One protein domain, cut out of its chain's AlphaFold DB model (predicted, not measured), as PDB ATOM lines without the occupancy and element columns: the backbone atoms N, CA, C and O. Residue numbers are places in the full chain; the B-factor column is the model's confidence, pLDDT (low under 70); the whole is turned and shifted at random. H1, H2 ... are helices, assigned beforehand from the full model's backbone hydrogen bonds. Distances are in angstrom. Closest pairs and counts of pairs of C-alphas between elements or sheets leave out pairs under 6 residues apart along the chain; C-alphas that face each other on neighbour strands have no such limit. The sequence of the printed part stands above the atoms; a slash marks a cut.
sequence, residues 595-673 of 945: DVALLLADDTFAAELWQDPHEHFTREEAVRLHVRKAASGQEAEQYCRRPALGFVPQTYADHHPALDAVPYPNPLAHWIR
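What this domain is: This is residues 595 to 673 of the 945 residues of a protein of Lichenibacterium ramalinae (UniProt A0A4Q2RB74). What shape is this? The long helix H3 runs along one side of a small rounded body; H1 packs alongside it, running back the opposite way, and H2 packs on its first residues, 619 to 623. H6 and H4 meet near their first residues, Pro 667 and Pro 649, in a corner of about a right angle next to this group, the short H5 lies at the far end of the body, and a long loop of residues 633 to 648 folds back from the end of H3 on its way to H4. What are the counts and the size? The 79 printed residues hold six named helices, H1 to H6 in chain order, and no named strand: the class is all helix. The whole is compact, with a radius of gyration of the C-alphas of 11.7 A and spans of 33 by 27 by 23 A.

How they stand to each other: What touches H3, residues 619 to 632? H1, residues 595 to 601, touches it at a shallow tilt of 24 degrees, opposite ways; the closest C-alphas, of Val 596 and Arg 624, are 6.0 A apart. H2, residues 607 to 610, touches H3 at its residues 619 to 623 alone, the closest C-alphas being those of Ala 607 and Arg 619, 5.7 A apart. Where is H6, residues 667 to 673? It only just touches H1, with 3 pairs of C-alphas within 8 A, the closest those of Asp 595 and Ala 669 at 5.5 A; the tilt is steep, 57 degrees, the same way. H4, residues 649 to 654, touches H6 about perpendicular, at 90 degrees, the closest C-alphas, of Pro 649 and Pro 667, being 5.6 A apart. And H5, residues 657 to 660? It touches no helix; it is close to H4 but not clearly touching, with the closest C-alphas, of Ala 653 and Leu 659, 6.4 A apart, and it is apart from H3. How are the backbones? In H1, H3, H4 and H6 every O i to N i+4 pair is within hydrogen-bond range; H2 and H5 are too short for such a pair.

Where its parts are: Where is H3 found? It measures 20.1 A from first to last C-alpha, with C-alpha 619 at (-30.769, 44.032, -12.920) and C-alpha 632 at (-19.663, 27.347, -11.997). Where do the first and last helices lie? H1 starts with C-alpha 595 at (-23.611, 36.126, -21.961), H6 ends with C-alpha 673 at (-28.804, 33.380, -29.444), and each measures 10.0 A.

The domain as a whole: How far does it reach? The two C-alphas farthest apart, of His 614 and Ala 658, are 34.9 A apart. Is it whole? The printed part has no cut, and the link from H3 to H4, 16 residues, is long. Where is confidence low? Residues 614 to 615 and 634 to 639 have a pLDDT under 70, while the mean of the printed part is 87.3.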
ATOM      1  N   ASP A 595     -22.315  36.501 -22.538       96.00
ATOM      2  CA  ASP A 595     -23.611  36.126 -21.961       96.00
ATOM      3  C   ASP A 595     -24.225  37.298 -21.179       96.00
ATOM      4  O   ASP A 595     -25.391  37.627 -21.387       96.00
ATOM      5  N   VAL A 596     -23.444  37.978 -20.330       95.44
ATOM      6  CA  VAL A 596     -23.902  39.156 -19.575       95.44
ATOM      7  C   VAL A 596     -24.341  40.269 -20.523       95.44
ATOM      8  O   VAL A 596     -25.424  40.820 -20.343       95.44
ATOM      9  N   ALA A 597     -23.542  40.591 -21.544       96.31
ATOM     10  CA  ALA A 597     -23.888  41.629 -22.512       96.31
ATOM     11  C   ALA A 597     -25.201  41.311 -23.248       96.31
ATOM     12  O   ALA A 597     -26.051  42.189 -23.394       96.31
ATOM     13  N   LEU A 598     -25.393  40.051 -23.655       97.62
ATOM     14  CA  LEU A 598     -26.621  39.604 -24.309       97.62
ATOM     15  C   LEU A 598     -27.839  39.711 -23.387       97.62
ATOM     16  O   LEU A 598     -28.854  40.281 -23.780       97.62
ATOM     17  N   LEU A 599     -27.744  39.185 -22.164       96.88
ATOM     18  CA  LEU A 599     -28.850  39.200 -21.204       96.88
ATOM     19  C   LEU A 599     -29.189  40.616 -20.727       96.88
ATOM     20  O   LEU A 599     -30.334  40.893 -20.383       96.88
ATOM     21  N   LEU A 600     -28.221  41.533 -20.727       96.31
ATOM     22  CA  LEU A 600     -28.491  42.941 -20.457       96.31
ATOM     23  C   LEU A 600     -29.243  43.626 -21.601       96.31
ATOM     24  O   LEU A 600     -30.081  44.481 -21.318       96.31
ATOM     25  N   ALA A 601     -28.963  43.253 -22.851       96.62
ATOM     26  CA  ALA A 601     -29.574  43.843 -24.041       96.62
ATOM     27  C   ALA A 601     -30.955  43.259 -24.400       96.62
ATOM     28  O   ALA A 601     -31.697  43.896 -25.144       96.62
ATOM     29  N   ASP A 602     -31.292  42.065 -23.906       95.81
ATOM     30  CA  ASP A 602     -32.565  41.381 -24.157       95.81
ATOM     31  C   ASP A 602     -33.462  41.381 -22.901       95.81
ATOM     32  O   ASP A 602     -33.002  41.111 -21.791       95.81
ATOM     33  N   ASP A 603     -34.760  41.653 -23.065       93.62
ATOM     34  CA  ASP A 603     -35.717  41.816 -21.955       93.62
ATOM     35  C   ASP A 603     -36.228  40.495 -21.347       93.62
ATOM     36  O   ASP A 603     -37.053  40.504 -20.436       93.62
ATOM     37  N   THR A 604     -35.744  39.338 -21.809       95.69
ATOM     38  CA  THR A 604     -36.218  38.021 -21.347       95.69
ATOM     39  C   THR A 604     -35.826  37.716 -19.904       95.69
ATOM     40  O   THR A 604     -36.559  37.014 -19.209       95.69
ATOM     41  N   PHE A 605     -34.670  38.207 -19.439       96.44
ATOM     42  CA  PHE A 605     -34.224  37.950 -18.069       96.44
ATOM     43  C   PHE A 605     -35.095  38.707 -17.055       96.44
ATOM     44  O   PHE A 605     -35.022  39.935 -16.939       96.44
ATOM     45  N   ALA A 606     -35.882  37.958 -16.283       93.38
ATOM     46  CA  ALA A 606     -36.818  38.466 -15.291       93.38
ATOM     47  C   ALA A 606     -36.144  38.571 -13.913       93.38
ATOM     48  O   ALA A 606     -36.245  37.674 -13.076       93.38
ATOM     49  N   ALA A 607     -35.448  39.683 -13.665       90.62
ATOM     50  CA  ALA A 607     -34.684  39.882 -12.430       90.62
ATOM     51  C   ALA A 607     -35.548  39.791 -11.154       90.62
ATOM     52  O   ALA A 607     -35.101  39.219 -10.166       90.62
ATOM     53  N   GLU A 608     -36.781  40.302 -11.181       87.19
ATOM     54  CA  GLU A 608     -37.712  40.267 -10.037       87.19
ATOM     55  C   GLU A 608     -38.179  38.846  -9.689       87.19
ATOM     56  O   GLU A 608     -38.422  38.531  -8.528       87.19
ATOM     57  N   LEU A 609     -38.264  37.972 -10.695       89.12
ATOM     58  CA  LEU A 609     -38.559  36.552 -10.519       89.12
ATOM     59  C   LEU A 609     -37.323  35.800 -10.011       89.12
ATOM     60  O   LEU A 609     -37.411  34.952  -9.124       89.12
ATOM     61  N   TRP A 610     -36.153  36.113 -10.567       89.44
ATOM     62  CA  TRP A 610     -34.918  35.393 -10.277       89.44
ATOM     63  C   TRP A 610     -34.360  35.677  -8.872       89.44
ATOM     64  O   TRP A 610     -33.803  34.767  -8.263       89.44
ATOM     65  N   GLN A 611     -34.520  36.891  -8.333       85.94
ATOM     66  CA  GLN A 611     -33.964  37.302  -7.031       85.94
ATOM     67  C   GLN A 611     -34.834  36.905  -5.828       85.94
ATOM     68  O   GLN A 611     -36.063  36.924  -5.910       85.94
ATOM     69  N   ASP A 612     -34.215  36.584  -4.686       77.94
ATOM     70  CA  ASP A 612     -34.963  36.377  -3.437       77.94
ATOM     71  C   ASP A 612     -35.682  37.674  -3.002       77.94
ATOM     72  O   ASP A 612     -35.128  38.759  -3.178       77.94
ATOM     73  N   PRO A 613     -36.886  37.614  -2.398       70.00
ATOM     74  CA  PRO A 613     -37.627  38.817  -1.995       70.00
ATOM     75  C   PRO A 613     -36.901  39.720  -0.984       70.00
ATOM     76  O   PRO A 613     -37.257  40.890  -0.831       70.00
ATOM     77  N   HIS A 614     -35.915  39.187  -0.257       67.75
ATOM     78  CA  HIS A 614     -35.073  39.943   0.671       67.75
ATOM     79  C   HIS A 614     -33.778  40.460   0.034       67.75
ATOM     80  O   HIS A 614     -33.036  41.212   0.672       67.75
ATOM     81  N   GLU A 615     -33.495  40.055  -1.201       69.50
ATOM     82  CA  GLU A 615     -32.379  40.543  -1.993       69.50
ATOM     83  C   GLU A 615     -32.826  41.733  -2.850       69.50
ATOM     84  O   GLU A 615     -33.944  41.812  -3.356       69.50
ATOM     85  N   HIS A 616     -31.934  42.710  -2.987       75.50
ATOM     86  CA  HIS A 616     -32.188  43.938  -3.737       75.50
ATOM     87  C   HIS A 616     -31.003  44.208  -4.661       75.50
ATOM     88  O   HIS A 616     -30.285  45.200  -4.511       75.50
ATOM     89  N   PHE A 617     -30.744  43.266  -5.566       81.12
ATOM     90  CA  PHE A 617     -29.758  43.445  -6.621       81.12
ATOM     91  C   PHE A 617     -30.353  44.288  -7.746       81.12
ATOM     92  O   PHE A 617     -31.513  44.143  -8.143       81.12
ATOM     93  N   THR A 618     -29.526  45.153  -8.316       85.94
ATOM     94  CA  THR A 618     -29.825  45.757  -9.614       85.94
ATOM     95  C   THR A 618     -29.959  44.665 -10.681       85.94
ATOM     96  O   THR A 618     -29.414  43.566 -10.545       85.94
ATOM     97  N   ARG A 619     -30.652  44.966 -11.787       89.62
ATOM     98  CA  ARG A 619     -30.769  44.032 -12.920       89.62
ATOM     99  C   ARG A 619     -29.401  43.537 -13.401       89.62
ATOM    100  O   ARG A 619     -29.251  42.358 -13.701       89.62
ATOM    101  N   GLU A 620     -28.404  44.417 -13.431       90.12
ATOM    102  CA  GLU A 620     -27.044  44.058 -13.831       90.12
ATOM    103  C   GLU A 620     -26.363  43.095 -12.853       90.12
ATOM    104  O   GLU A 620     -25.795  42.090 -13.284       90.12
ATOM    105  N   GLU A 621     -26.446  43.357 -11.548       85.75
ATOM    106  CA  GLU A 621     -25.909  42.454 -10.525       85.75
ATOM    107  C   GLU A 621     -26.567  41.064 -10.610       85.75
ATOM    108  O   GLU A 621     -25.862  40.054 -10.568       85.75
ATOM    109  N   ALA A 622     -27.890  41.002 -10.808       89.31
ATOM    110  CA  ALA A 622     -28.625  39.745 -10.953       89.31
ATOM    111  C   ALA A 622     -28.203  38.949 -12.200       89.31
ATOM    112  O   ALA A 622     -27.931  37.752 -12.097       89.31
ATOM    113  N   VAL A 623     -28.066  39.607 -13.360       93.00
ATOM    114  CA  VAL A 623     -27.583  38.966 -14.598       93.00
ATOM    115  C   VAL A 623     -26.174  38.400 -14.412       93.00
ATOM    116  O   VAL A 623     -25.923  37.243 -14.752       93.00
ATOM    117  N   ARG A 624     -25.250  39.182 -13.837       89.94
ATOM    118  CA  ARG A 624     -23.866  38.739 -13.599       89.94
ATOM    119  C   ARG A 624     -23.810  37.528 -12.671       89.94
ATOM    120  O   ARG A 624     -23.080  36.579 -12.954       89.94
ATOM    121  N   LEU A 625     -24.589  37.538 -11.588       86.81
ATOM    122  CA  LEU A 625     -24.662  36.407 -10.664       86.81
ATOM    123  C   LEU A 625     -25.277  35.167 -11.321       86.81
ATOM    124  O   LEU A 625     -24.751  34.075 -11.124       86.81
ATOM    125  N   HIS A 626     -26.339  35.317 -12.116       90.31
ATOM    126  CA  HIS A 626     -26.941  34.202 -12.849       90.31
ATOM    127  C   HIS A 626     -25.947  33.549 -13.820       90.31
ATOM    128  O   HIS A 626     -25.739  32.336 -13.779       90.31
ATOM    129  N   VAL A 627     -25.262  34.351 -14.642       91.81
ATOM    130  CA  VAL A 627     -24.241  33.848 -15.575       91.81
ATOM    131  C   VAL A 627     -23.113  33.130 -14.824       91.81
ATOM    132  O   VAL A 627     -22.754  32.006 -15.189       91.81
ATOM    133  N   ARG A 628     -22.620  33.709 -13.720       88.19
ATOM    134  CA  ARG A 628     -21.564  33.097 -12.901       88.19
ATOM    135  C   ARG A 628     -21.995  31.765 -12.287       88.19
ATOM    136  O   ARG A 628     -21.218  30.807 -12.335       88.19
ATOM    137  N   LYS A 629     -23.211  31.683 -11.732       85.94
ATOM    138  CA  LYS A 629     -23.774  30.453 -11.143       85.94
ATOM    139  C   LYS A 629     -23.939  29.343 -12.183       85.94
ATOM    140  O   LYS A 629     -23.590  28.193 -11.911       85.94
ATOM    141  N   ALA A 630     -24.400  29.685 -13.387       86.19
ATOM    142  CA  ALA A 630     -24.478  28.736 -14.491       86.19
ATOM    143  C   ALA A 630     -23.082  28.204 -14.849       86.19
ATOM    144  O   ALA A 630     -22.857  26.992 -14.851       86.19
ATOM    145  N   ALA A 631     -22.107  29.090 -15.060       86.94
ATOM    146  CA  ALA A 631     -20.763  28.703 -15.477       86.94
ATOM    147  C   ALA A 631     -19.958  27.956 -14.385       86.94
ATOM    148  O   ALA A 631     -19.070  27.174 -14.720       86.94
ATOM    149  N   SER A 632     -20.250  28.150 -13.091       82.69
ATOM    150  CA  SER A 632     -19.663  27.347 -11.997       82.69
ATOM    151  C   SER A 632     -20.371  26.005 -11.776       82.69
ATOM    152  O   SER A 632     -19.816  25.112 -11.140       82.69
ATOM    153  N   GLY A 633     -21.559  25.821 -12.362       77.50
ATOM    154  CA  GLY A 633     -22.287  24.552 -12.345       77.50
ATOM    155  C   GLY A 633     -23.188  24.368 -11.137       77.50
ATOM    156  O   GLY A 633     -23.602  23.241 -10.885       77.50
ATOM    157  N   GLN A 634     -23.479  25.455 -10.415       69.69
ATOM    158  CA  GLN A 634     -24.352  25.460  -9.240       69.69
ATOM    159  C   GLN A 634     -25.842  25.291  -9.606       69.69
ATOM    160  O   GLN A 634     -26.648  24.898  -8.774       69.69
ATOM    161  N   GLU A 635     -26.228  25.601 -10.848       63.78
ATOM    162  CA  GLU A 635     -27.626  25.536 -11.309       63.78
ATOM    163  C   GLU A 635     -27.990  24.207 -12.003       63.78
ATOM    164  O   GLU A 635     -29.138  24.015 -12.406       63.78
ATOM    165  N   ALA A 636     -27.031  23.289 -12.162       54.41
ATOM    166  CA  ALA A 636     -27.148  22.176 -13.104       54.41
ATOM    167  C   ALA A 636     -27.960  20.971 -12.596       54.41
ATOM    168  O   ALA A 636     -28.491  20.237 -13.423       54.41
ATOM    169  N   GLU A 637     -28.095  20.760 -11.280       54.31
ATOM    170  CA  GLU A 637     -28.727  19.525 -10.772       54.31
ATOM    171  C   GLU A 637     -29.785  19.740  -9.681       54.31
ATOM    172  O   GLU A 637     -30.787  19.023  -9.670       54.31
ATOM    173  N   GLN A 638     -29.628  20.718  -8.778       57.69
ATOM    174  CA  GLN A 638     -30.566  20.936  -7.668       57.69
ATOM    175  C   GLN A 638     -30.640  22.423  -7.283       57.69
ATOM    176  O   GLN A 638     -29.613  23.036  -7.010       57.69
ATOM    177  N   TYR A 639     -31.859  22.978  -7.218       66.31
ATOM    178  CA  TYR A 639     -32.162  24.346  -6.761       66.31
ATOM    179  C   TYR A 639     -31.604  25.467  -7.657       66.31
ATOM    180  O   TYR A 639     -30.669  26.183  -7.298       66.31
ATOM    181  N   CYS A 640     -32.227  25.657  -8.823       79.56
ATOM    182  CA  CYS A 640     -31.968  26.794  -9.714       79.56
ATOM    183  C   CYS A 640     -33.065  27.859  -9.545       79.56
ATOM    184  O   CYS A 640     -34.220  27.532  -9.277       79.56
ATOM    185  N   ARG A 641     -32.728  29.140  -9.713       87.56
ATOM    186  CA  ARG A 641     -33.733  30.208  -9.799       87.56
ATOM    187  C   ARG A 641     -34.145  30.397 -11.253       87.56
ATOM    188  O   ARG A 641     -33.288  30.502 -12.129       87.56
ATOM    189  N   ARG A 642     -35.449  30.467 -11.506       92.19
ATOM    190  CA  ARG A 642     -36.007  30.662 -12.843       92.19
ATOM    191  C   ARG A 642     -35.565  32.021 -13.399       92.19
ATOM    192  O   ARG A 642     -35.886  33.045 -12.798       92.19
ATOM    193  N   PRO A 643     -34.840  32.061 -14.531       94.00
ATOM    194  CA  PRO A 643     -34.290  33.312 -15.040       94.00
ATOM    195  C   PRO A 643     -35.255  34.048 -15.980       94.00
ATOM    196  O   PRO A 643     -35.057  35.229 -16.246       94.00
ATOM    197  N   ALA A 644     -36.291  33.372 -16.483       95.31
ATOM    198  CA  ALA A 644     -37.303  33.938 -17.367       95.31
ATOM    199  C   ALA A 644     -38.640  33.199 -17.207       95.31
ATOM    200  O   ALA A 644     -38.658  31.990 -16.967       95.31
ATOM    201  N   LEU A 645     -39.753  33.922 -17.355       94.50
ATOM    202  CA  LEU A 645     -41.096  33.334 -17.339       94.50
ATOM    203  C   LEU A 645     -41.220  32.265 -18.429       94.50
ATOM    204  O   LEU A 645     -40.778  32.477 -19.559       94.50
ATOM    205  N   GLY A 646     -41.802  31.117 -18.082       94.69
ATOM    206  CA  GLY A 646     -42.036  30.044 -19.038       94.69
ATOM    207  C   GLY A 646     -40.782  29.339 -19.543       94.69
ATOM    208  O   GLY A 646     -40.904  28.570 -20.483       94.69
ATOM    209  N   PHE A 647     -39.589  29.590 -18.989       95.69
ATOM    210  CA  PHE A 647     -38.344  28.931 -19.400       95.69
ATOM    211  C   PHE A 647     -37.768  28.072 -18.271       95.69
ATOM    212  O   PHE A 647     -37.605  28.542 -17.141       95.69
ATOM    213  N   VAL A 648     -37.413  26.826 -18.589       93.50
ATOM    214  CA  VAL A 648     -36.791  25.867 -17.668       93.50
ATOM    215  C   VAL A 648     -35.349  25.581 -18.130       93.50
ATOM    216  O   VAL A 648     -35.139  24.742 -19.013       93.50
ATOM    217  N   PRO A 649     -34.325  26.252 -17.560       91.88
ATOM    218  CA  PRO A 649     -32.936  26.150 -18.019       91.88
ATOM    219  C   PRO A 649     -32.363  24.733 -17.952       91.88
ATOM    220  O   PRO A 649     -31.567  24.363 -18.811       91.88
ATOM    221  N   GLN A 650     -32.766  23.934 -16.962       89.06
ATOM    222  CA  GLN A 650     -32.261  22.569 -16.797       89.06
ATOM    223  C   GLN A 650     -32.779  21.641 -17.901       89.06
ATOM    224  O   GLN A 650     -31.991  20.954 -18.542       89.06
ATOM    225  N   THR A 651     -34.075  21.713 -18.220       91.75
ATOM    226  CA  THR A 651     -34.650  21.000 -19.367       91.75
ATOM    227  C   THR A 651     -34.020  21.465 -20.679       91.75
ATOM    228  O   THR A 651     -33.757  20.649 -21.555       91.75
ATOM    229  N   TYR A 652     -33.707  22.758 -20.832       93.94
ATOM    230  CA  TYR A 652     -32.969  23.221 -22.012       93.94
ATOM    231  C   TYR A 652     -31.586  22.562 -22.099       93.94
ATOM    232  O   TYR A 652     -31.213  22.067 -23.162       93.94
ATOM    233  N   ALA A 653     -30.852  22.512 -20.982       90.38
ATOM    234  CA  ALA A 653     -29.532  21.896 -20.907       90.38
ATOM    235  C   ALA A 653     -29.549  20.391 -21.212       90.38
ATOM    236  O   ALA A 653     -28.730  19.931 -22.006       90.38
ATOM    237  N   ASP A 654     -30.530  19.651 -20.691       89.75
ATOM    238  CA  ASP A 654     -30.701  18.217 -20.965       89.75
ATOM    239  C   ASP A 654     -30.875  17.907 -22.461       89.75
ATOM    240  O   ASP A 654     -30.429  16.865 -22.942       89.75
ATOM    241  N   HIS A 655     -31.483  18.826 -23.215       92.81
ATOM    242  CA  HIS A 655     -31.673  18.700 -24.662       92.81
ATOM    243  C   HIS A 655     -30.526  19.292 -25.496       92.81
ATOM    244  O   HIS A 655     -30.516  19.135 -26.719       92.81
ATOM    245  N   HIS A 656     -29.546  19.947 -24.866       92.81
ATOM    246  CA  HIS A 656     -28.405  20.568 -25.540       92.81
ATOM    247  C   HIS A 656     -27.082  20.203 -24.843       92.81
ATOM    248  O   HIS A 656     -26.435  21.080 -24.267       92.81
ATOM    249  N   PRO A 657     -26.606  18.944 -24.958       86.25
ATOM    250  CA  PRO A 657     -25.379  18.481 -24.294       86.25
ATOM    251  C   PRO A 657     -24.118  19.293 -24.633       86.25
ATOM    252  O   PRO A 657     -23.139  19.278 -23.894       86.25
ATOM    253  N   ALA A 658     -24.128  20.041 -25.743       85.31
ATOM    254  CA  ALA A 658     -23.058  20.975 -26.091       85.31
ATOM    255  C   ALA A 658     -22.840  22.077 -25.031       85.31
ATOM    256  O   ALA A 658     -21.757  22.655 -24.983       85.31
ATOM    257  N   LEU A 659     -23.823  22.351 -24.163       87.12
ATOM    258  CA  LEU A 659     -23.710  23.313 -23.059       87.12
ATOM    259  C   LEU A 659     -22.782  22.850 -21.924       87.12
ATOM    260  O   LEU A 659     -22.339  23.671 -21.114       87.12
ATOM    261  N   ASP A 660     -22.441  21.561 -21.888       81.44
ATOM    262  CA  ASP A 660     -21.443  21.018 -20.965       81.44
ATOM    263  C   ASP A 660     -20.006  21.196 -21.485       81.44
ATOM    264  O   ASP A 660     -19.045  21.011 -20.733       81.44
ATOM    265  N   ALA A 661     -19.832  21.606 -22.748       84.62
ATOM    266  CA  ALA A 661     -18.524  21.911 -23.312       84.62
ATOM    267  C   ALA A 661     -17.948  23.222 -22.750       84.62
ATOM    268  O   ALA A 661     -18.659  24.104 -22.282       84.62
ATOM    269  N   VAL A 662     -16.623  23.347 -22.803       84.19
ATOM    270  CA  VAL A 662     -15.887  24.534 -22.347       84.19
ATOM    271  C   VAL A 662     -15.589  25.439 -23.547       84.19
ATOM    272  O   VAL A 662     -15.050  24.934 -24.534       84.19
ATOM    273  N   PRO A 663     -15.822  26.762 -23.459       88.19
ATOM    274  CA  PRO A 663     -16.365  27.490 -22.311       88.19
ATOM    275  C   PRO A 663     -17.856  27.221 -22.106       88.19
ATOM    276  O   PRO A 663     -18.572  26.977 -23.063       88.19
ATOM    277  N   TYR A 664     -18.289  27.291 -20.849       86.12
ATOM    278  CA  TYR A 664     -19.625  26.920 -20.391       86.12
ATOM    279  C   TYR A 664     -20.676  27.977 -20.736       86.12
ATOM    280  O   TYR A 664     -20.758  28.974 -20.015       86.12
ATOM    281  N   PRO A 665     -21.491  27.798 -21.789       87.44
ATOM    282  CA  PRO A 665     -22.466  28.808 -22.166       87.44
ATOM    283  C   PRO A 665     -23.637  28.778 -21.180       87.44
ATOM    284  O   PRO A 665     -24.104  27.707 -20.783       87.44
ATOM    285  N   ASN A 666     -24.142  29.948 -20.792       92.94
ATOM    286  CA  ASN A 666     -25.361  30.026 -19.997       92.94
ATOM    287  C   ASN A 666     -26.572  29.517 -20.824       92.94
ATOM    288  O   ASN A 666     -26.755  29.969 -21.959       92.94
ATOM    289  N   PRO A 667     -27.426  28.621 -20.282       94.00
ATOM    290  CA  PRO A 667     -28.568  28.063 -21.012       94.00
ATOM    291  C   PRO A 667     -29.539  29.113 -21.569       94.00
ATOM    292  O   PRO A 667     -29.951  29.009 -22.724       94.00
ATOM    293  N   LEU A 668     -29.871  30.147 -20.786       95.88
ATOM    294  CA  LEU A 668     -30.768  31.215 -21.230       95.88
ATOM    295  C   LEU A 668     -30.122  32.036 -22.354       95.88
ATOM    296  O   LEU A 668     -30.750  32.273 -23.385       95.88
ATOM    297  N   ALA A 669     -28.857  32.425 -22.187       96.38
ATOM    298  CA  ALA A 669     -28.116  33.156 -23.212       96.38
ATOM    299  C   ALA A 669     -28.018  32.350 -24.520       96.38
ATOM    300  O   ALA A 669     -28.238  32.890 -25.604       96.38
ATOM    301  N   HIS A 670     -27.745  31.046 -24.432       96.19
ATOM    302  CA  HIS A 670     -27.698  30.162 -25.594       96.19
ATOM    303  C   HIS A 670     -29.058  30.062 -26.304       96.19
ATOM    304  O   HIS A 670     -29.118  30.197 -27.527       96.19
ATOM    305  N   TRP A 671     -30.153  29.898 -25.557       97.00
ATOM    306  CA  TRP A 671     -31.508  29.869 -26.116       97.00
ATOM    307  C   TRP A 671     -31.876  31.177 -26.833       97.00
ATOM    308  O   TRP A 671     -32.426  31.144 -27.937       97.00
ATOM    309  N   ILE A 672     -31.503  32.329 -26.262       97.38
ATOM    310  CA  ILE A 672     -31.703  33.646 -26.885       97.38
ATOM    311  C   ILE A 672     -30.915  33.755 -28.196       97.38
ATOM    312  O   ILE A 672     -31.493  34.129 -29.218       97.38
ATOM    313  N   ARG A 673     -29.627  33.373 -28.214       95.94
ATOM    314  CA  ARG A 673     -28.804  33.380 -29.444       95.94
ATOM    315  C   ARG A 673     -29.379  32.495 -30.544       95.94
ATOM    316  O   ARG A 673     -29.276  32.845 -31.716       95.94
TER     317      ARG A 673